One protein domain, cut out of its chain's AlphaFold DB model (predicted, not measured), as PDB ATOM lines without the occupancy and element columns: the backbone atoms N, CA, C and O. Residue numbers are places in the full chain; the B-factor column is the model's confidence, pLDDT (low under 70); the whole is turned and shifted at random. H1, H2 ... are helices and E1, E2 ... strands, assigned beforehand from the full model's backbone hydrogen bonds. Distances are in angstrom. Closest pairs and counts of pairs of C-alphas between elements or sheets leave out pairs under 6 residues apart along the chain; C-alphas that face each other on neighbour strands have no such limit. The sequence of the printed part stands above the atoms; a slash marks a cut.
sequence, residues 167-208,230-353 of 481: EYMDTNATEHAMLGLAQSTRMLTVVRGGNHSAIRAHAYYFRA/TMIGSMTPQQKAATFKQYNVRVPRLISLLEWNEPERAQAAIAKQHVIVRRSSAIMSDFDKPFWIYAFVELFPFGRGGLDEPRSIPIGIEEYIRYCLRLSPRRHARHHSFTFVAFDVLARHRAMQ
ATOM      1  N   GLU A 167     197.216 134.999  98.505       87.19
ATOM      2  CA  GLU A 167     197.114 134.412  97.162       87.19
ATOM      3  C   GLU A 167     197.370 135.406  96.019       87.19
ATOM      4  O   GLU A 167     197.735 135.002  94.913       87.19
ATOM      5  N   TYR A 168     197.222 136.707  96.280       85.50
ATOM      6  CA  TYR A 168     197.437 137.762  95.296       85.50
ATOM      7  C   TYR A 168     198.778 138.485  95.453       85.50
ATOM      8  O   TYR A 168     199.087 139.360  94.640       85.50
ATOM      9  N   MET A 169     199.603 138.131  96.441       82.38
ATOM     10  CA  MET A 169     200.870 138.823  96.721       82.38
ATOM     11  C   MET A 169     201.938 138.633  95.632       82.38
ATOM     12  O   MET A 169     202.850 139.447  95.528       82.38
ATOM     13  N   ASP A 170     201.826 137.600  94.792       85.94
ATOM     14  CA  ASP A 170     202.702 137.369  93.634       85.94
ATOM     15  C   ASP A 170     202.212 138.066  92.347       85.94
ATOM     16  O   ASP A 170     202.727 137.800  91.256       85.94
ATOM     17  N   THR A 171     201.198 138.932  92.438       83.81
ATOM     18  CA  THR A 171     200.736 139.760  91.313       83.81
ATOM     19  C   THR A 171     201.828 140.757  90.932       83.81
ATOM     20  O   THR A 171     202.423 141.415  91.786       83.81
ATOM     21  N   ASN A 172     202.151 140.851  89.642       81.75
ATOM     22  CA  ASN A 172     203.245 141.714  89.204       81.75
ATOM     23  C   ASN A 172     202.783 143.157  88.952       81.75
ATOM     24  O   ASN A 172     201.599 143.443  88.774       81.75
ATOM     25  N   ALA A 173     203.741 144.085  88.895       76.69
ATOM     26  CA  ALA A 173     203.467 145.509  88.701       76.69
ATOM     27  C   ALA A 173     202.685 145.808  87.410       76.69
ATOM     28  O   ALA A 173     201.932 146.778  87.352       76.69
ATOM     29  N   THR A 174     202.839 144.980  86.374       74.19
ATOM     30  CA  THR A 174     202.133 145.168  85.102       74.19
ATOM     31  C   THR A 174     200.665 144.768  85.211       74.19
ATOM     32  O   THR A 174     199.798 145.484  84.714       74.19
ATOM     33  N   GLU A 175     200.378 143.671  85.914       77.75
ATOM     34  CA  GLU A 175     199.019 143.234  86.247       77.75
ATOM     35  C   GLU A 175     198.308 144.267  87.132       77.75
ATOM     36  O   GLU A 175     197.200 144.694  86.808       77.75
ATOM     37  N   HIS A 176     198.972 144.754  88.186       78.31
ATOM     38  CA  HIS A 176     198.437 145.822  89.038       78.31
ATOM     39  C   HIS A 176     198.157 147.102  88.263       78.31
ATOM     40  O   HIS A 176     197.082 147.686  88.398       78.31
ATOM     41  N   ALA A 177     199.080 147.494  87.382       71.38
ATOM     42  CA  ALA A 177     198.846 148.620  86.507       71.38
ATOM     43  C   ALA A 177     197.558 148.386  85.701       71.38
ATOM     44  O   ALA A 177     196.710 149.276  85.663       71.38
ATOM     45  N   MET A 178     197.373 147.225  85.061       70.31
ATOM     46  CA  MET A 178     196.182 146.948  84.239       70.31
ATOM     47  C   MET A 178     194.852 147.055  85.000       70.31
ATOM     48  O   MET A 178     193.850 147.405  84.378       70.31
ATOM     49  N   LEU A 179     194.855 146.805  86.312       70.81
ATOM     50  CA  LEU A 179     193.692 146.945  87.193       70.81
ATOM     51  C   LEU A 179     193.476 148.383  87.696       70.81
ATOM     52  O   LEU A 179     192.351 148.750  88.037       70.81
ATOM     53  N   GLY A 180     194.531 149.203  87.710       67.62
ATOM     54  CA  GLY A 180     194.491 150.600  88.134       67.62
ATOM     55  C   GLY A 180     193.500 151.450  87.338       67.62
ATOM     56  O   GLY A 180     193.504 151.462  86.104       67.62
ATOM     57  N   LEU A 181     192.676 152.220  88.056       66.00
ATOM     58  CA  LEU A 181     191.760 153.203  87.462       66.00
ATOM     59  C   LEU A 181     192.507 154.436  86.929       66.00
ATOM     60  O   LEU A 181     192.023 155.112  86.021       66.00
ATOM     61  N   ALA A 182     193.700 154.701  87.461       65.31
ATOM     62  CA  ALA A 182     194.631 155.692  86.951       65.31
ATOM     63  C   ALA A 182     195.981 155.021  86.673       65.31
ATOM     64  O   ALA A 182     196.470 154.217  87.458       65.31
ATOM     65  N   GLN A 183     196.613 155.375  85.556       64.12
ATOM     66  CA  GLN A 183     197.974 154.947  85.251       64.12
ATOM     67  C   GLN A 183     198.845 156.146  84.916       64.12
ATOM     68  O   GLN A 183     198.387 157.137  84.346       64.12
ATOM     69  N   SER A 184     200.142 156.012  85.182       58.75
ATOM     70  CA  SER A 184     201.129 156.920  84.619       58.75
ATOM     71  C   SER A 184     201.071 156.893  83.092       58.75
ATOM     72  O   SER A 184     201.108 155.821  82.492       58.75
ATOM     73  N   THR A 185     201.066 158.066  82.459       51.91
ATOM     74  CA  THR A 185     201.023 158.193  80.993       51.91
ATOM     75  C   THR A 185     202.176 157.458  80.304       51.91
ATOM     76  O   THR A 185     202.016 156.963  79.191       51.91
ATOM     77  N   ARG A 186     203.341 157.372  80.962       47.91
ATOM     78  CA  ARG A 186     204.483 156.546  80.555       47.91
ATOM     79  C   ARG A 186     205.214 156.023  81.789       47.91
ATOM     80  O   ARG A 186     205.532 156.803  82.685       47.91
ATOM     81  N   MET A 187     205.529 154.732  81.774       52.41
ATOM     82  CA  MET A 187     206.477 154.096  82.686       52.41
ATOM     83  C   MET A 187     207.667 153.631  81.851       52.41
ATOM     84  O   MET A 187     207.490 152.873  80.899       52.41
ATOM     85  N   LEU A 188     208.866 154.106  82.179       51.03
ATOM     86  CA  LEU A 188     210.086 153.684  81.496       51.03
ATOM     87  C   LEU A 188     210.943 152.914  82.492       51.03
ATOM     88  O   LEU A 188     211.472 153.503  83.435       51.03
ATOM     89  N   THR A 189     211.043 151.599  82.304       52.38
ATOM     90  CA  THR A 189     211.935 150.762  83.105       52.38
ATOM     91  C   THR A 189     213.206 150.481  82.321       52.38
ATOM     92  O   THR A 189     213.179 149.800  81.302       52.38
ATOM     93  N   VAL A 190     214.331 151.018  82.791       51.12
ATOM     94  CA  VAL A 190     215.645 150.733  82.209       51.12
ATOM     95  C   VAL A 190     216.255 149.572  82.969       51.12
ATOM     96  O   VAL A 190     216.683 149.745  84.110       51.12
ATOM     97  N   VAL A 191     216.306 148.410  82.328       52.00
ATOM     98  CA  VAL A 191     216.962 147.214  82.855       52.00
ATOM     99  C   VAL A 191     218.406 147.193  82.354       52.00
ATOM    100  O   VAL A 191     218.646 147.086  81.153       52.00
ATOM    101  N   ARG A 192     219.372 147.334  83.265       44.16
ATOM    102  CA  ARG A 192     220.812 147.249  82.988       44.16
ATOM    103  C   ARG A 192     221.342 145.905  83.480       44.16
ATOM    104  O   ARG A 192     221.107 145.534  84.630       44.16
ATOM    105  N   GLY A 193     222.072 145.206  82.617       45.22
ATOM    106  CA  GLY A 193     222.724 143.933  82.918       45.22
ATOM    107  C   GLY A 193     224.075 143.807  82.210       45.22
ATOM    108  O   GLY A 193     224.369 144.552  81.275       45.22
ATOM    109  N   GLY A 194     224.887 142.870  82.689       47.50
ATOM    110  CA  GLY A 194     226.101 142.364  82.043       47.50
ATOM    111  C   GLY A 194     226.247 140.870  82.355       47.50
ATOM    112  O   GLY A 194     225.388 140.310  83.035       47.50
ATOM    113  N   ASN A 195     227.342 140.220  81.938       46.66
ATOM    114  CA  ASN A 195     227.615 138.790  82.211       46.66
ATOM    115  C   ASN A 195     227.753 138.422  83.714       46.66
ATOM    116  O   ASN A 195     228.092 137.286  84.037       46.66
ATOM    117  N   HIS A 196     227.493 139.353  84.634       48.25
ATOM    118  CA  HIS A 196     227.504 139.147  86.081       48.25
ATOM    119  C   HIS A 196     226.076 139.040  86.657       48.25
ATOM    120  O   HIS A 196     225.096 139.438  86.030       48.25
ATOM    121  N   SER A 197     225.972 138.495  87.871       43.50
ATOM    122  CA  SER A 197     224.779 137.898  88.501       43.50
ATOM    123  C   SER A 197     223.591 138.819  88.828       43.50
ATOM    124  O   SER A 197     222.583 138.318  89.318       43.50
ATOM    125  N   ALA A 198     223.642 140.128  88.556       40.34
ATOM    126  CA  ALA A 198     222.603 141.059  89.005       40.34
ATOM    127  C   ALA A 198     222.005 141.902  87.868       40.34
ATOM    128  O   ALA A 198     222.703 142.643  87.175       40.34
ATOM    129  N   ILE A 199     220.678 141.835  87.736       37.66
ATOM    130  CA  ILE A 199     219.871 142.730  86.904       37.66
ATOM    131  C   ILE A 199     219.494 143.955  87.748       37.66
ATOM    132  O   ILE A 199     218.948 143.803  88.838       37.66
ATOM    133  N   ARG A 200     219.752 145.174  87.257       41.34
ATOM    134  CA  ARG A 200     219.340 146.418  87.934       41.34
ATOM    135  C   ARG A 200     218.327 147.180  87.091       41.34
ATOM    136  O   ARG A 200     218.619 147.521  85.948       41.34
ATOM    137  N   ALA A 201     217.161 147.478  87.658       38.06
ATOM    138  CA  ALA A 201     216.101 148.228  86.992       38.06
ATOM    139  C   ALA A 201     215.897 149.609  87.637       38.06
ATOM    140  O   ALA A 201     215.786 149.717  88.856       38.06
ATOM    141  N   HIS A 202     215.804 150.661  86.821       41.72
ATOM    142  CA  HIS A 202     215.336 151.985  87.251       41.72
ATOM    143  C   HIS A 202     213.992 152.283  86.587       41.72
ATOM    144  O   HIS A 202     213.905 152.242  85.361       41.72
ATOM    145  N   ALA A 203     212.957 152.581  87.375       37.75
ATOM    146  CA  ALA A 203     211.649 152.992  86.872       37.75
ATOM    147  C   ALA A 203     211.507 154.518  86.960       37.75
ATOM    148  O   ALA A 203     211.671 155.096  88.034       37.75
ATOM    149  N   TYR A 204     211.189 155.158  85.838       35.22
ATOM    150  CA  TYR A 204     210.928 156.593  85.762       35.22
ATOM    151  C   TYR A 204     209.470 156.855  85.378       35.22
ATOM    152  O   TYR A 204     208.936 156.211  84.470       35.22
ATOM    153  N   TYR A 205     208.859 157.837  86.039       38.31
ATOM    154  CA  TYR A 205     207.497 158.304  85.792       38.31
ATOM    155  C   TYR A 205     207.553 159.763  85.342       38.31
ATOM    156  O   TYR A 205     208.151 160.593  86.024       38.31
ATOM    157  N   PHE A 206     206.951 160.087  84.197       35.06
ATOM    158  CA  PHE A 206     206.920 161.456  83.673       35.06
ATOM    159  C   PHE A 206     205.507 161.841  83.234       35.06
ATOM    160  O   PHE A 206     204.785 161.030  82.648       35.06
ATOM    161  N   ARG A 207     205.135 163.108  83.449       31.47
ATOM    162  CA  ARG A 207     203.947 163.728  82.851       31.47
ATOM    163  C   ARG A 207     204.325 164.236  81.457       31.47
ATOM    164  O   ARG A 207     205.177 165.110  81.341       31.47
ATOM    165  N   ALA A 208     203.721 163.687  80.404       28.61
ATOM    166  CA  ALA A 208     204.003 164.073  79.020       28.61
ATOM    167  C   ALA A 208     202.750 164.657  78.354       28.61
ATOM    168  O   ALA A 208     201.793 163.918  78.166       28.61
ATOM    169  N   THR A 230     211.917 147.058  76.398       43.09
ATOM    170  CA  THR A 230     213.184 147.335  75.706       43.09
ATOM    171  C   THR A 230     214.362 147.008  76.622       43.09
ATOM    172  O   THR A 230     214.694 147.772  77.528       43.09
ATOM    173  N   MET A 231     215.010 145.870  76.379       48.81
ATOM    174  CA  MET A 231     216.254 145.485  77.055       48.81
ATOM    175  C   MET A 231     217.451 146.173  76.385       48.81
ATOM    176  O   MET A 231     217.574 146.141  75.162       48.81
ATOM    177  N   ILE A 232     218.345 146.785  77.170       46.28
ATOM    178  CA  ILE A 232     219.536 147.487  76.662       46.28
ATOM    179  C   ILE A 232     220.792 146.836  77.267       46.28
ATOM    180  O   ILE A 232     220.982 146.880  78.482       46.28
ATOM    181  N   GLY A 233     221.655 146.258  76.421       50.28
ATOM    182  CA  GLY A 233     222.924 145.615  76.811       50.28
ATOM    183  C   GLY A 233     222.963 144.089  76.618       50.28
ATOM    184  O   GLY A 233     221.962 143.468  76.260       50.28
ATOM    185  N   SER A 234     224.135 143.480  76.843       50.56
ATOM    186  CA  SER A 234     224.330 142.022  76.766       50.56
ATOM    187  C   SER A 234     223.750 141.331  78.004       50.56
ATOM    188  O   SER A 234     224.196 141.594  79.118       50.56
ATOM    189  N   MET A 235     222.775 140.439  77.805       62.16
ATOM    190  CA  MET A 235     222.125 139.670  78.875       62.16
ATOM    191  C   MET A 235     222.144 138.170  78.590       62.16
ATOM    192  O   MET A 235     221.982 137.752  77.436       62.16
ATOM    193  N   THR A 236     222.266 137.365  79.645       72.75
ATOM    194  CA  THR A 236     222.172 135.903  79.558       72.75
ATOM    195  C   THR A 236     220.736 135.458  79.233       72.75
ATOM    196  O   THR A 236     219.776 136.184  79.515       72.75
ATOM    197  N   PRO A 237     220.532 134.254  78.663       76.25
ATOM    198  CA  PRO A 237     219.190 133.717  78.420       76.25
ATOM    199  C   PRO A 237     218.319 133.647  79.685       76.25
ATOM    200  O   PRO A 237     217.133 133.965  79.635       76.25
ATOM    201  N   GLN A 238     218.914 133.309  80.835       72.00
ATOM    202  CA  GLN A 238     218.223 133.270  82.129       72.00
ATOM    203  C   GLN A 238     217.774 134.669  82.575       72.00
ATOM    204  O   GLN A 238     216.645 134.832  83.030       72.00
ATOM    205  N   GLN A 239     218.614 135.693  82.381       65.31
ATOM    206  CA  GLN A 239     218.265 137.084  82.692       65.31
ATOM    207  C   GLN A 239     217.121 137.599  81.809       65.31
ATOM    208  O   GLN A 239     216.210 138.272  82.300       65.31
ATOM    209  N   LYS A 240     217.121 137.236  80.520       69.50
ATOM    210  CA  LYS A 240     216.015 137.546  79.603       69.50
ATOM    211  C   LYS A 240     214.722 136.873  80.057       69.50
ATOM    212  O   LYS A 240     213.704 137.546  80.171       69.50
ATOM    213  N   ALA A 241     214.766 135.578  80.379       74.50
ATOM    214  CA  ALA A 241     213.599 134.833  80.852       74.50
ATOM    215  C   ALA A 241     213.029 135.398  82.166       74.50
ATOM    216  O   ALA A 241     211.817 135.571  82.280       74.50
ATOM    217  N   ALA A 242     213.888 135.751  83.130       72.19
ATOM    218  CA  ALA A 242     213.477 136.395  84.378       72.19
ATOM    219  C   ALA A 242     212.815 137.761  84.130       72.19
ATOM    220  O   ALA A 242     211.764 138.051  84.699       72.19
ATOM    221  N   THR A 243     213.383 138.561  83.221       68.81
ATOM    222  CA  THR A 243     212.818 139.858  82.827       68.81
ATOM    223  C   THR A 243     211.452 139.675  82.163       68.81
ATOM    224  O   THR A 243     210.483 140.290  82.589       68.81
ATOM    225  N   PHE A 244     211.321 138.776  81.181       70.44
ATOM    226  CA  PHE A 244     210.028 138.488  80.551       70.44
ATOM    227  C   PHE A 244     208.988 137.989  81.556       70.44
ATOM    228  O   PHE A 244     207.846 138.438  81.511       70.44
ATOM    229  N   LYS A 245     209.376 137.127  82.505       73.50
ATOM    230  CA  LYS A 245     208.483 136.657  83.574       73.50
ATOM    231  C   LYS A 245     207.950 137.811  84.433       73.50
ATOM    232  O   LYS A 245     206.787 137.772  84.817       73.50
ATOM    233  N   GLN A 246     208.761 138.837  84.698       69.44
ATOM    234  CA  GLN A 246     208.371 140.007  85.498       69.44
ATOM    235  C   GLN A 246     207.317 140.900  84.813       69.44
ATOM    236  O   GLN A 246     206.539 141.561  85.499       69.44
ATOM    237  N   TYR A 247     207.280 140.910  83.478       68.50
ATOM    238  CA  TYR A 247     206.331 141.702  82.682       68.50
ATOM    239  C   TYR A 247     205.219 140.868  82.039       68.50
ATOM    240  O   TYR A 247     204.360 141.421  81.355       68.50
ATOM    241  N   ASN A 248     205.222 139.549  82.238       71.62
ATOM    242  CA  ASN A 248     204.187 138.671  81.709       71.62
ATOM    243  C   ASN A 248     202.848 138.942  82.408       71.62
ATOM    244  O   ASN A 248     202.810 139.081  83.626       71.62
ATOM    245  N   VAL A 249     201.744 138.972  81.666       70.75
ATOM    246  CA  VAL A 249     200.409 139.214  82.229       70.75
ATOM    247  C   VAL A 249     199.602 137.932  82.216       70.75
ATOM    248  O   VAL A 249     199.334 137.360  81.159       70.75
ATOM    249  N   ARG A 250     199.169 137.488  83.397       78.25
ATOM    250  CA  ARG A 250     198.327 136.301  83.545       78.25
ATOM    251  C   ARG A 250     196.863 136.726  83.522       78.25
ATOM    252  O   ARG A 250     196.338 137.240  84.504       78.25
ATOM    253  N   VAL A 251     196.174 136.465  82.414       70.12
ATOM    254  CA  VAL A 251     194.734 136.765  82.281       70.12
ATOM    255  C   VAL A 251     193.889 136.136  83.405       70.12
ATOM    256  O   VAL A 251     193.081 136.866  83.977       70.12
ATOM    257  N   PRO A 252     194.100 134.864  83.816       77.00
ATOM    258  CA  PRO A 252     193.351 134.287  84.937       77.00
ATOM    259  C   PRO A 252     193.531 135.062  86.248       77.00
ATOM    260  O   PRO A 252     192.577 135.214  87.000       77.00
ATOM    261  N   ARG A 253     194.731 135.615  86.489       81.12
ATOM    262  CA  ARG A 253     195.017 136.434  87.674       81.12
ATOM    263  C   ARG A 253     194.254 137.757  87.654       81.12
ATOM    264  O   ARG A 253     193.781 138.210  88.690       81.12
ATOM    265  N   LEU A 254     194.147 138.390  86.487       72.44
ATOM    266  CA  LEU A 254     193.375 139.625  86.346       72.44
ATOM    267  C   LEU A 254     191.887 139.383  86.595       72.44
ATOM    268  O   LEU A 254     191.255 140.190  87.267       72.44
ATOM    269  N   ILE A 255     191.345 138.277  86.078       70.31
ATOM    270  CA  ILE A 255     189.942 137.908  86.290       70.31
ATOM    271  C   ILE A 255     189.686 137.656  87.776       70.31
ATOM    272  O   ILE A 255     188.807 138.307  88.325       70.31
ATOM    273  N   SER A 256     190.500 136.834  88.447       79.19
ATOM    274  CA  SER A 256     190.313 136.548  89.879       79.19
ATOM    275  C   SER A 256     190.387 137.813  90.744       79.19
ATOM    276  O   SER A 256     189.578 138.013  91.642       79.19
ATOM    277  N   LEU A 257     191.322 138.723  90.440       74.56
ATOM    278  CA  LEU A 257     191.439 140.003  91.145       74.56
ATOM    279  C   LEU A 257     190.260 140.947  90.885       74.56
ATOM    280  O   LEU A 257     189.911 141.732  91.768       74.56
ATOM    281  N   LEU A 258     189.673 140.909  89.686       70.44
ATOM    282  CA  LEU A 258     188.452 141.651  89.379       70.44
ATOM    283  C   LEU A 258     187.248 141.034  90.086       70.44
ATOM    284  O   LEU A 258     186.434 141.786  90.599       70.44
ATOM    285  N   GLU A 259     187.131 139.706  90.138       72.56
ATOM    286  CA  GLU A 259     186.045 139.020  90.857       72.56
ATOM    287  C   GLU A 259     186.069 139.363  92.344       72.56
ATOM    288  O   GLU A 259     185.023 139.644  92.925       72.56
ATOM    289  N   TRP A 260     187.268 139.399  92.926       75.12
ATOM    290  CA  TRP A 260     187.473 139.747  94.325       75.12
ATOM    291  C   TRP A 260     187.157 141.223  94.627       75.12
ATOM    292  O   TRP A 260     186.466 141.518  95.598       75.12
ATOM    293  N   ASN A 261     187.624 142.161  93.792       66.12
ATOM    294  CA  ASN A 261     187.462 143.599  94.050       66.12
ATOM    295  C   ASN A 261     186.135 144.192  93.562       66.12
ATOM    296  O   ASN A 261     185.561 145.061  94.213       66.12
ATOM    297  N   GLU A 262     185.693 143.793  92.371       65.12
ATOM    298  CA  GLU A 262     184.541 144.352  91.663       65.12
ATOM    299  C   GLU A 262     183.805 143.249  90.877       65.12
ATOM    300  O   GLU A 262     183.927 143.159  89.644       65.12
ATOM    301  N   PRO A 263     183.006 142.411  91.565       59.72
ATOM    302  CA  PRO A 263     182.384 141.225  90.972       59.72
ATOM    303  C   PRO A 263     181.497 141.542  89.758       59.72
ATOM    304  O   PRO A 263     181.445 140.760  88.809       59.72
ATOM    305  N   GLU A 264     180.863 142.718  89.715       57.16
ATOM    306  CA  GLU A 264     180.071 143.170  88.560       57.16
ATOM    307  C   GLU A 264     180.938 143.416  87.309       57.16
ATOM    308  O   GLU A 264     180.587 143.006  86.197       57.16
ATOM    309  N   ARG A 265     182.114 144.042  87.471       56.50
ATOM    310  CA  ARG A 265     183.073 144.243  86.368       56.50
ATOM    311  C   ARG A 265     183.659 142.919  85.903       56.50
ATOM    312  O   ARG A 265     183.894 142.750  84.704       56.50
ATOM    313  N   ALA A 266     183.874 141.988  86.826       56.12
ATOM    314  CA  ALA A 266     184.365 140.660  86.507       56.12
ATOM    315  C   ALA A 266     183.365 139.860  85.666       56.12
ATOM    316  O   ALA A 266     183.737 139.335  84.620       56.12
ATOM    317  N   GLN A 267     182.083 139.856  86.041       56.38
ATOM    318  CA  GLN A 267     181.019 139.195  85.274       56.38
ATOM    319  C   GLN A 267     180.929 139.727  83.836       56.38
ATOM    320  O   GLN A 267     180.812 138.950  82.887       56.38
ATOM    321  N   ALA A 268     181.074 141.043  83.646       54.75
ATOM    322  CA  ALA A 268     181.111 141.656  82.320       54.75
ATOM    323  C   ALA A 268     182.364 141.280  81.497       54.75
ATOM    324  O   ALA A 268     182.292 141.238  80.264       54.75
ATOM    325  N   ALA A 269     183.502 141.022  82.150       52.44
ATOM    326  CA  ALA A 269     184.735 140.570  81.505       52.44
ATOM    327  C   ALA A 269     184.673 139.078  81.126       52.44
ATOM    328  O   ALA A 269     185.036 138.708  80.009       52.44
ATOM    329  N   ILE A 270     184.145 138.238  82.021       56.53
ATOM    330  CA  ILE A 270     183.963 136.792  81.827       56.53
ATOM    331  C   ILE A 270     182.989 136.519  80.680       56.53
ATOM    332  O   ILE A 270     183.285 135.713  79.799       56.53
ATOM    333  N   ALA A 271     181.876 137.259  80.618       55.09
ATOM    334  CA  ALA A 271     180.880 137.132  79.554       55.09
ATOM    335  C   ALA A 271     181.435 137.411  78.143       55.09
ATOM    336  O   ALA A 271     180.859 136.966  77.154       55.09
ATOM    337  N   LYS A 272     182.550 138.146  78.034       53.94
ATOM    338  CA  LYS A 272     183.171 138.515  76.753       53.94
ATOM    339  C   LYS A 272     184.379 137.655  76.384       53.94
ATOM    340  O   LYS A 272     184.972 137.920  75.345       53.94
ATOM    341  N   GLN A 273     184.776 136.690  77.227       47.91
ATOM    342  CA  GLN A 273     185.995 135.863  77.091       47.91
ATOM    343  C   GLN A 273     187.315 136.653  76.932       47.91
ATOM    344  O   GLN A 273     188.382 136.071  76.744       47.91
ATOM    345  N   HIS A 274     187.268 137.980  77.062       47.34
ATOM    346  CA  HIS A 274     188.380 138.905  76.899       47.34
ATOM    347  C   HIS A 274     188.276 140.016  77.947       47.34
ATOM    348  O   HIS A 274     187.231 140.655  78.095       47.34
ATOM    349  N   VAL A 275     189.384 140.306  78.634       47.88
ATOM    350  CA  VAL A 275     189.485 141.473  79.522       47.88
ATOM    351  C   VAL A 275     189.853 142.692  78.676       47.88
ATOM    352  O   VAL A 275     191.019 142.922  78.367       47.88
ATOM    353  N   ILE A 276     188.851 143.477  78.275       50.31
ATOM    354  CA  ILE A 276     189.072 144.734  77.545       50.31
ATOM    355  C   ILE A 276     189.213 145.874  78.556       50.31
ATOM    356  O   ILE A 276     188.229 146.324  79.148       50.31
ATOM    357  N   VAL A 277     190.434 146.387  78.725       50.25
ATOM    358  CA  VAL A 277     190.690 147.569  79.560       50.25
ATOM    359  C   VAL A 277     190.374 148.830  78.754       50.25
ATOM    360  O   VAL A 277     191.210 149.342  78.012       50.25
ATOM    361  N   ARG A 278     189.149 149.346  78.897       48.97
ATOM    362  CA  ARG A 278     188.764 150.653  78.342       48.97
ATOM    363  C   ARG A 278     189.190 151.761  79.290       48.97
ATOM    364  O   ARG A 278     188.878 151.716  80.477       48.97
ATOM    365  N   ARG A 279     189.892 152.765  78.765       56.28
ATOM    366  CA  ARG A 279     190.353 153.915  79.547       56.28
ATOM    367  C   ARG A 279     189.725 155.192  79.041       56.28
ATOM    368  O   ARG A 279     189.569 155.380  77.837       56.28
ATOM    369  N   SER A 280     189.401 156.069  79.980       55.47
ATOM    370  CA  SER A 280     189.029 157.437  79.653       55.47
ATOM    371  C   SER A 280     190.210 158.157  78.995       55.47
ATOM    372  O   SER A 280     191.364 157.923  79.352       55.47
ATOM    373  N   SER A 281     189.923 159.057  78.054       61.41
ATOM    374  CA  SER A 281     190.897 160.028  77.540       61.41
ATOM    375  C   SER A 281     191.151 161.182  78.523       61.41
ATOM    376  O   SER A 281     192.041 162.002  78.299       61.41
ATOM    377  N   ALA A 282     190.387 161.258  79.620       60.97
ATOM    378  CA  ALA A 282     190.566 162.265  80.654       60.97
ATOM    379  C   ALA A 282     191.827 161.984  81.485       60.97
ATOM    380  O   ALA A 282     191.975 160.925  82.093       60.97
ATOM    381  N   ILE A 283     192.729 162.965  81.536       66.81
ATOM    382  CA  ILE A 283     193.927 162.911  82.374       66.81
ATOM    383  C   ILE A 283     193.529 163.295  83.801       66.81
ATOM    384  O   ILE A 283     193.101 164.424  84.038       66.81
ATOM    385  N   MET A 284     193.705 162.371  84.746       69.69
ATOM    386  CA  MET A 284     193.543 162.655  86.173       69.69
ATOM    387  C   MET A 284     194.688 163.534  86.676       69.69
ATOM    388  O   MET A 284     195.852 163.313  86.327       69.69
ATOM    389  N   SER A 285     194.365 164.526  87.502       79.50
ATOM    390  CA  SER A 285     195.379 165.345  88.149       79.50
ATOM    391  C   SER A 285     196.021 164.562  89.292       79.50
ATOM    392  O   SER A 285     195.336 163.940  90.097       79.50
ATOM    393  N   ASP A 286     197.340 164.650  89.429       76.88
ATOM    394  CA  ASP A 286     198.068 164.117  90.586       76.88
ATOM    395  C   ASP A 286     197.796 164.910  91.882       76.88
ATOM    396  O   ASP A 286     198.199 164.499  92.970       76.88
ATOM    397  N   PHE A 287     197.079 166.035  91.771       78.50
ATOM    398  CA  PHE A 287     196.538 166.800  92.897       78.50
ATOM    399  C   PHE A 287     195.168 166.303  93.371       78.50
ATOM    400  O   PHE A 287     194.733 166.678  94.464       78.50
ATOM    401  N   ASP A 288     194.481 165.482  92.573       84.25
ATOM    402  CA  ASP A 288     193.162 164.983  92.933       84.25
ATOM    403  C   ASP A 288     193.296 163.980  94.082       84.25
ATOM    404  O   ASP A 288     194.116 163.065  94.055       84.25
ATOM    405  N   LYS A 289     192.465 164.132  95.116       86.62
ATOM    406  CA  LYS A 289     192.476 163.251  96.294       86.62
ATOM    407  C   LYS A 289     192.427 161.741  95.977       86.62
ATOM    408  O   LYS A 289     193.199 161.022  96.619       86.62
ATOM    409  N   PRO A 290     191.600 161.248  95.026       84.25
ATOM    410  CA  PRO A 290     191.529 159.818  94.724       84.25
ATOM    411  C   PRO A 290     192.725 159.284  93.920       84.25
ATOM    412  O   PRO A 290     192.863 158.068  93.793       84.25
ATOM    413  N   PHE A 291     193.619 160.149  93.419       85.75
ATOM    414  CA  PHE A 291     194.781 159.758  92.607       85.75
ATOM    415  C   PHE A 291     195.561 158.584  93.214       85.75
ATOM    416  O   PHE A 291     195.871 157.623  92.517       85.75
ATOM    417  N   TRP A 292     195.842 158.636  94.520       86.81
ATOM    418  CA  TRP A 292     196.642 157.618  95.208       86.81
ATOM    419  C   TRP A 292     195.973 156.245  95.234       86.81
ATOM    420  O   TRP A 292     196.650 155.247  95.017       86.81
ATOM    421  N   ILE A 293     194.661 156.202  95.473       84.31
ATOM    422  CA  ILE A 293     193.906 154.946  95.485       84.31
ATOM    423  C   ILE A 293     193.874 154.360  94.074       84.31
ATOM    424  O   ILE A 293     194.106 153.172  93.879       84.31
ATOM    425  N   TYR A 294     193.608 155.204  93.077       81.06
ATOM    426  CA  TYR A 294     193.408 154.758  91.701       81.06
ATOM    427  C   TYR A 294     194.703 154.350  91.001       81.06
ATOM    428  O   TYR A 294     194.654 153.521  90.092       81.06
ATOM    429  N   ALA A 295     195.835 154.938  91.399       78.81
ATOM    430  CA  ALA A 295     197.147 154.658  90.826       78.81
ATOM    431  C   ALA A 295     197.868 153.465  91.474       78.81
ATOM    432  O   ALA A 295     198.701 152.854  90.811       78.81
ATOM    433  N   PHE A 296     197.571 153.148  92.739       85.62
ATOM    434  CA  PHE A 296     198.268 152.118  93.522       85.62
ATOM    435  C   PHE A 296     197.278 151.120  94.133       85.62
ATOM    436  O   PHE A 296     197.164 150.993  95.355       85.62
ATOM    437  N   VAL A 297     196.532 150.420  93.280       80.81
ATOM    438  CA  VAL A 297     195.479 149.476  93.696       80.81
ATOM    439  C   VAL A 297     196.010 148.347  94.583       80.81
ATOM    440  O   VAL A 297     195.321 147.874  95.475       80.81
ATOM    441  N   GLU A 298     197.271 147.961  94.419       84.44
ATOM    442  CA  GLU A 298     197.969 146.987  95.262       84.44
ATOM    443  C   GLU A 298     198.223 147.478  96.693       84.44
ATOM    444  O   GLU A 298     198.254 146.691  97.646       84.44
ATOM    445  N   LEU A 299     198.403 148.791  96.849       89.56
ATOM    446  CA  LEU A 299     198.599 149.433  98.144       89.56
ATOM    447  C   LEU A 299     197.265 149.764  98.817       89.56
ATOM    448  O   LEU A 299     197.205 149.768 100.047       89.56
ATOM    449  N   PHE A 300     196.211 149.966  98.020       88.25
ATOM    450  CA  PHE A 300     194.842 150.263  98.445       88.25
ATOM    451  C   PHE A 300     193.861 149.201  97.929       88.25
ATOM    452  O   PHE A 300     192.991 149.520  97.119       88.25
ATOM    453  N   PRO A 301     193.972 147.946  98.401       84.50
ATOM    454  CA  PRO A 301     193.287 146.811  97.789       84.50
ATOM    455  C   PRO A 301     191.763 146.957  97.813       84.50
ATOM    456  O   PRO A 301     191.118 146.685  96.818       84.50
ATOM    457  N   PHE A 302     191.188 147.515  98.879       84.25
ATOM    458  CA  PHE A 302     189.739 147.744  98.968       84.25
ATOM    459  C   PHE A 302     189.276 149.075  98.356       84.25
ATOM    460  O   PHE A 302     188.121 149.461  98.526       84.25
ATOM    461  N   GLY A 303     190.171 149.850  97.739       83.56
ATOM    462  CA  GLY A 303     189.841 151.187  97.243       83.56
ATOM    463  C   GLY A 303     189.483 152.193  98.350       83.56
ATOM    464  O   GLY A 303     188.794 153.174  98.087       83.56
ATOM    465  N   ARG A 304     189.900 151.942  99.600       87.50
ATOM    466  CA  ARG A 304     189.564 152.750 100.788       87.50
ATOM    467  C   ARG A 304     190.798 153.319 101.472       87.50
ATOM    468  O   ARG A 304     191.928 152.894 101.242       87.50
ATOM    469  N   GLY A 305     190.568 154.290 102.353       89.50
ATOM    470  CA  GLY A 305     191.616 154.849 103.206       89.50
ATOM    471  C   GLY A 305     192.459 155.953 102.561       89.50
ATOM    472  O   GLY A 305     193.343 156.484 103.229       89.50
ATOM    473  N   GLY A 306     192.163 156.362 101.321       90.31
ATOM    474  CA  GLY A 306     192.819 157.485 100.632       90.31
ATOM    475  C   GLY A 306     192.308 158.865 101.032       90.31
ATOM    476  O   GLY A 306     191.402 159.006 101.849       90.31
ATOM    477  N   LEU A 307     192.926 159.932 100.519       91.25
ATOM    478  CA  LEU A 307     192.674 161.321 100.950       91.25
ATOM    479  C   LEU A 307     191.239 161.822 100.700       91.25
ATOM    480  O   LEU A 307     190.818 162.812 101.301       91.25
ATOM    481  N   ASP A 308     190.512 161.155  99.816       87.69
ATOM    482  CA  ASP A 308     189.112 161.359  99.449       87.69
ATOM    483  C   ASP A 308     188.125 160.738 100.449       87.69
ATOM    484  O   ASP A 308     186.989 161.200 100.534       87.69
ATOM    485  N   GLU A 309     188.569 159.779 101.266       90.25
ATOM    486  CA  GLU A 309     187.747 159.165 102.312       90.25
ATOM    487  C   GLU A 309     187.220 160.233 103.299       90.25
ATOM    488  O   GLU A 309     188.007 161.070 103.776       90.25
ATOM    489  N   PRO A 310     185.920 160.221 103.655       89.81
ATOM    490  CA  PRO A 310     185.358 161.121 104.655       89.81
ATOM    491  C   PRO A 310     185.964 160.859 106.039       89.81
ATOM    492  O   PRO A 310     186.024 159.728 106.522       89.81
ATOM    493  N   ARG A 311     186.405 161.930 106.711       92.00
ATOM    494  CA  ARG A 311     187.080 161.853 108.018       92.00
ATOM    495  C   ARG A 311     186.552 162.882 108.995       92.00
ATOM    496  O   ARG A 311     186.222 164.000 108.614       92.00
ATOM    497  N   SER A 312     186.575 162.525 110.279       91.81
ATOM    498  CA  SER A 312     186.282 163.472 111.362       91.81
ATOM    499  C   SER A 312     187.381 164.522 111.507       91.81
ATOM    500  O   SER A 312     187.103 165.671 111.836       91.81
ATOM    501  N   ILE A 313     188.640 164.122 111.298       94.06
ATOM    502  CA  ILE A 313     189.793 165.024 111.325       94.06
ATOM    503  C   ILE A 313     190.492 164.943 109.962       94.06
ATOM    504  O   ILE A 313     190.970 163.860 109.613       94.06
ATOM    505  N   PRO A 314     190.577 166.048 109.197       94.31
ATOM    506  CA  PRO A 314     191.245 166.051 107.904       94.31
ATOM    507  C   PRO A 314     192.763 165.873 108.053       94.31
ATOM    508  O   PRO A 314     193.368 166.256 109.060       94.31
ATOM    509  N   ILE A 315     193.384 165.298 107.024       95.06
ATOM    510  CA  ILE A 315     194.824 165.029 106.960       95.06
ATOM    511  C   ILE A 315     195.370 165.678 105.688       95.06
ATOM    512  O   ILE A 315     194.795 165.513 104.614       95.06
ATOM    513  N   GLY A 316     196.464 166.435 105.806       91.94
ATOM    514  CA  GLY A 316     197.131 167.012 104.639       91.94
ATOM    515  C   GLY A 316     197.925 165.964 103.854       91.94
ATOM    516  O   GLY A 316     198.391 164.980 104.427       91.94
ATOM    517  N   ILE A 317     198.152 166.200 102.558       90.75
ATOM    518  CA  ILE A 317     198.872 165.267 101.670       90.75
ATOM    519  C   ILE A 317     200.252 164.854 102.206       90.75
ATOM    520  O   ILE A 317     200.593 163.676 102.198       90.75
ATOM    521  N   GLU A 318     201.030 165.794 102.750       91.00
ATOM    522  CA  GLU A 318     202.356 165.496 103.306       91.00
ATOM    523  C   GLU A 318     202.275 164.593 104.545       91.00
ATOM    524  O   GLU A 318     203.066 163.663 104.712       91.00
ATOM    525  N   GLU A 319     201.310 164.856 105.425       94.50
ATOM    526  CA  GLU A 319     201.089 164.043 106.617       94.50
ATOM    527  C   GLU A 319     200.587 162.644 106.259       94.50
ATOM    528  O   GLU A 319     200.998 161.674 106.891       94.50
ATOM    529  N   TYR A 320     199.740 162.546 105.232       95.44
ATOM    530  CA  TYR A 320     199.210 161.292 104.715       95.44
ATOM    531  C   TYR A 320     200.293 160.428 104.063       95.44
ATOM    532  O   TYR A 320     200.397 159.242 104.363       95.44
ATOM    533  N   ILE A 321     201.174 161.014 103.248       95.00
ATOM    534  CA  ILE A 321     202.318 160.290 102.675       95.00
ATOM    535  C   ILE A 321     203.248 159.802 103.793       95.00
ATOM    536  O   ILE A 321     203.633 158.634 103.817       95.00
ATOM    537  N   ARG A 322     203.554 160.652 104.784       95.12
ATOM    538  CA  ARG A 322     204.349 160.252 105.960       95.12
ATOM    539  C   ARG A 322     203.668 159.151 106.779       95.12
ATOM    540  O   ARG A 322     204.347 158.344 107.410       95.12
ATOM    541  N   TYR A 323     202.341 159.144 106.832       96.56
ATOM    542  CA  TYR A 323     201.565 158.064 107.430       96.56
ATOM    543  C   TYR A 323     201.753 156.759 106.645       96.56
ATOM    544  O   TYR A 323     202.218 155.784 107.230       96.56
ATOM    545  N   CYS A 324     201.527 156.774 105.327       96.06
ATOM    546  CA  CYS A 324     201.659 155.602 104.457       96.06
ATOM    547  C   CYS A 324     203.044 154.946 104.567       96.06
ATOM    548  O   CYS A 324     203.152 153.733 104.731       96.06
ATOM    549  N   LEU A 325     204.110 155.752 104.561       95.25
ATOM    550  CA  LEU A 325     205.493 155.269 104.677       95.25
ATOM    551  C   LEU A 325     205.816 154.614 106.033       95.25
ATOM    552  O   LEU A 325     206.793 153.877 106.133       95.25
ATOM    553  N   ARG A 326     205.020 154.872 107.078       95.38
ATOM    554  CA  ARG A 326     205.216 154.305 108.423       95.38
ATOM    555  C   ARG A 326     204.291 153.136 108.736       95.38
ATOM    556  O   ARG A 326     204.411 152.582 109.823       95.38
ATOM    557  N   LEU A 327     203.380 152.775 107.835       96.19
ATOM    558  CA  LEU A 327     202.441 151.676 108.050       96.19
ATOM    559  C   LEU A 327     203.157 150.363 108.376       96.19
ATOM    560  O   LEU A 327     204.228 150.074 107.829       96.19
ATOM    561  N   SER A 328     202.541 149.563 109.245       94.88
ATOM    562  CA  SER A 328     203.108 148.319 109.756       94.88
ATOM    563  C   SER A 328     203.563 147.350 108.662       94.88
ATOM    564  O   SER A 328     204.701 146.881 108.764       94.88
ATOM    565  N   PRO A 329     202.824 147.156 107.545       91.06
ATOM    566  CA  PRO A 329     203.224 146.213 106.504       91.06
ATOM    567  C   PRO A 329     204.412 146.694 105.663       91.06
ATOM    568  O   PRO A 329     204.893 145.961 104.805       91.06
ATOM    569  N   ARG A 330     204.842 147.959 105.811       91.12
ATOM    570  CA  ARG A 330     205.900 148.617 105.014       91.12
ATOM    571  C   ARG A 330     205.698 148.572 103.487       91.12
ATOM    572  O   ARG A 330     206.580 149.031 102.765       91.12
ATOM    573  N   ARG A 331     204.543 148.107 102.984       90.44
ATOM    574  CA  ARG A 331     204.241 147.968 101.545       90.44
ATOM    575  C   ARG A 331     204.461 149.271 100.786       90.44
ATOM    576  O   ARG A 331     205.214 149.284  99.829       90.44
ATOM    577  N   HIS A 332     203.914 150.382 101.279       92.88
ATOM    578  CA  HIS A 332     204.090 151.703 100.668       92.88
ATOM    579  C   HIS A 332     205.557 152.157 100.632       92.88
ATOM    580  O   HIS A 332     205.999 152.726  99.641       92.88
ATOM    581  N   ALA A 333     206.316 151.903 101.704       88.81
ATOM    582  CA  ALA A 333     207.718 152.305 101.802       88.81
ATOM    583  C   ALA A 333     208.633 151.472 100.893       88.81
ATOM    584  O   ALA A 333     209.580 152.010 100.323       88.81
ATOM    585  N   ARG A 334     208.336 150.173 100.754       86.50
ATOM    586  CA  ARG A 334     209.067 149.226  99.900       86.50
ATOM    587  C   ARG A 334     208.577 149.218  98.452       86.50
ATOM    588  O   ARG A 334     209.224 148.619  97.599       86.50
ATOM    589  N   HIS A 335     207.443 149.855  98.161       85.88
ATOM    590  CA  HIS A 335     206.882 149.865  96.821       85.88
ATOM    591  C   HIS A 335     207.832 150.566  95.848       85.88
ATOM    592  O   HIS A 335     208.281 151.688  96.093       85.88
ATOM    593  N   HIS A 336     208.094 149.920  94.714       76.69
ATOM    594  CA  HIS A 336     209.126 150.336  93.763       76.69
ATOM    595  C   HIS A 336     208.902 151.739  93.171       76.69
ATOM    596  O   HIS A 336     209.845 152.353  92.674       76.69
ATOM    597  N   SER A 337     207.667 152.247  93.193       81.38
ATOM    598  CA  SER A 337     207.293 153.528  92.586       81.38
ATOM    599  C   SER A 337     206.638 154.525  93.535       81.38
ATOM    600  O   SER A 337     206.760 155.727  93.305       81.38
ATOM    601  N   PHE A 338     205.990 154.068  94.612       88.12
ATOM    602  CA  PHE A 338     205.168 154.935  95.466       88.12
ATOM    603  C   PHE A 338     205.986 156.087  96.048       88.12
ATOM    604  O   PHE A 338     205.599 157.243  95.919       88.12
ATOM    605  N   THR A 339     207.157 155.789  96.620       87.19
ATOM    606  CA  THR A 339     208.040 156.796  97.226       87.19
ATOM    607  C   THR A 339     208.525 157.833  96.208       87.19
ATOM    608  O   THR A 339     208.585 159.021  96.526       87.19
ATOM    609  N   PHE A 340     208.822 157.413  94.973       82.44
ATOM    610  CA  PHE A 340     209.246 158.322  93.904       82.44
ATOM    611  C   PHE A 340     208.110 159.244  93.466       82.44
ATOM    612  O   PHE A 340     208.300 160.457  93.396       82.44
ATOM    613  N   VAL A 341     206.918 158.687  93.231       83.88
ATOM    614  CA  VAL A 341     205.728 159.466  92.863       83.88
ATOM    615  C   VAL A 341     205.332 160.410  94.002       83.88
ATOM    616  O   VAL A 341     205.082 161.584  93.764       83.88
ATOM    617  N   ALA A 342     205.357 159.945  95.252       88.69
ATOM    618  CA  ALA A 342     205.120 160.755  96.445       88.69
ATOM    619  C   ALA A 342     206.076 161.947  96.546       88.69
ATOM    620  O   ALA A 342     205.630 163.072  96.775       88.69
ATOM    621  N   PHE A 343     207.374 161.723  96.340       83.88
ATOM    622  CA  PHE A 343     208.360 162.799  96.328       83.88
ATOM    623  C   PHE A 343     208.068 163.824  95.227       83.88
ATOM    624  O   PHE A 343     208.042 165.023  95.495       83.88
ATOM    625  N   ASP A 344     207.815 163.351  94.011       80.75
ATOM    626  CA  ASP A 344     207.608 164.181  92.829       80.75
ATOM    627  C   ASP A 344     206.316 165.020  92.919       80.75
ATOM    628  O   ASP A 344     206.335 166.234  92.698       80.75
ATOM    629  N   VAL A 345     205.211 164.415  93.374       83.56
ATOM    630  CA  VAL A 345     203.946 165.120  93.648       83.56
ATOM    631  C   VAL A 345     204.131 166.165  94.750       83.56
ATOM    632  O   VAL A 345     203.705 167.310  94.589       83.56
ATOM    633  N   LEU A 346     204.807 165.828  95.855       84.62
ATOM    634  CA  LEU A 346     205.069 166.785  96.936       84.62
ATOM    635  C   LEU A 346     205.977 167.934  96.488       84.62
ATOM    636  O   LEU A 346     205.720 169.087  96.844       84.62
ATOM    637  N   ALA A 347     207.019 167.642  95.709       75.94
ATOM    638  CA  ALA A 347     207.924 168.641  95.157       75.94
ATOM    639  C   ALA A 347     207.177 169.603  94.225       75.94
ATOM    640  O   ALA A 347     207.315 170.818  94.374       75.94
ATOM    641  N   ARG A 348     206.323 169.081  93.332       75.06
ATOM    642  CA  ARG A 348     205.457 169.897  92.469       75.06
ATOM    643  C   ARG A 348     204.470 170.736  93.261       75.06
ATOM    644  O   ARG A 348     204.369 171.930  93.002       75.06
ATOM    645  N   HIS A 349     203.773 170.147  94.229       75.94
ATOM    646  CA  HIS A 349     202.785 170.861  95.036       75.94
ATOM    647  C   HIS A 349     203.426 172.043  95.770       75.94
ATOM    648  O   HIS A 349     202.927 173.166  95.716       75.94
ATOM    649  N   ARG A 350     204.600 171.818  96.370       72.19
ATOM    650  CA  ARG A 350     205.387 172.873  97.011       72.19
ATOM    651  C   ARG A 350     205.887 173.916  96.019       72.19
ATOM    652  O   ARG A 350     205.793 175.106  96.305       72.19
ATOM    653  N   ALA A 351     206.408 173.490  94.867       67.12
ATOM    654  CA  ALA A 351     206.879 174.402  93.835       67.12
ATOM    655  C   ALA A 351     205.745 175.317  93.362       67.12
ATOM    656  O   ALA A 351     205.904 176.530  93.431       67.12
ATOM    657  N   MET A 352     204.589 174.757  92.990       69.00
ATOM    658  CA  MET A 352     203.418 175.506  92.518       69.00
ATOM    659  C   MET A 352     202.887 176.502  93.554       69.00
ATOM    660  O   MET A 352     202.511 177.609  93.186       69.00
ATOM    661  N   GLN A 353     202.916 176.161  94.846       65.44
ATOM    662  CA  GLN A 353     202.514 177.076  95.923       65.44
ATOM    663  C   GLN A 353     203.521 178.207  96.188       65.44
ATOM    664  O   GLN A 353     203.174 179.203  96.819       65.44
TER     665      GLN A 353
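AT A GLANCE: This is residues 167 to 208 and 230 to 353 of the 481 residues of a protein of Phytophthora parasitica (UniProt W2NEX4). Small groups of short helices and one thin strand hairpin are spread round H1 and H5, which lie nearest the middle, with long loops running between them. The helical hairpin H3 and H4 makes one corner, H2 and the hairpin of E1 and E2 reach toward another, and H6, H7 and the longest helix, H8, form a third group. The printed part has 166 residues, with eight named helices and two named strands in the order H1 E1 E2 H2 H3 H4 H5 H6 H7 H8; E1 and E2 make an antiparallel sheet. The class is mostly helix, though under half of the residues, 82 of 166, are in named elements. The whole is compact, with a radius of gyration of the C-alphas of 17.7 A and spans of 55 by 44 by 35 A.

IN THESE COORDINATES: H1, residues 173 to 179, begins at C-alpha 173, (203.467, 145.509, 88.701). E1 is residues 187 to 192, 15.9 A long, and E2 residues 200 to 205, 16.9 A. H2, residues 237 to 247, measures 15.7 A, and H3, residues 251 to 261, 15.4 A. H4 is residues 263 to 270, H5 residues 291 to 295, H6 residues 317 to 324 and H7 residues 331 to 334. H8, residues 338 to 353, measures 22.3 A and ends at C-alpha 353, (202.514, 177.076, 95.923).

HOW THE PARTS SIT: H1 and H3 only just touch, with 3 pairs of C-alphas within 8 A, the closest being Glu 175 and Leu 254 at 6.7 A; their tilt is steep, 57 degrees. H1 is close to but not clearly touching H2, with C-alphas 174 and 247 6.0 A apart, and H5, with C-alphas 177 and 295 7.6 A apart. E1 and E2 are an antiparallel hairpin at 161 degrees, with N 190 and O 202 at 2.9 A and N 192 and O 200 at 2.8 A, within hydrogen-bond range. H3 and H4 touch as a helical hairpin, closest at C-alphas 259 and 266, 4.9 A, at a shallow tilt of 22 degrees, opposite ways. H6 only just touches residues 342 to 346 of H8, with 3 pairs of C-alphas within 8 A, the closest being Ile 321 and Ala 342 at 6.8 A; their tilt is shallow, 15 degrees, opposite ways. H7 and H8 touch only at the corner, and only just, with 3 pairs of C-alphas within 8 A, the closest being His 332 and Phe 338 at 6.2 A. Every O i to N i+4 pair is within hydrogen-bond range in H1, H2, H3, H4, H5, H6 and H8; H7 is too short for such a pair.

THE WHOLE: The two C-alphas farthest apart, of Asn 195 and Ser 312, are 56.3 A apart. Residues 209 to 229 are not printed, and C-alphas 208 and 230 are 19.4 A apart across the cut. The links H4 to H5 and H5 to H6 are long. The mean pLDDT of the printed part is 71.2; 67 residues are under 70, among them 180 to 208 and 261 to 284.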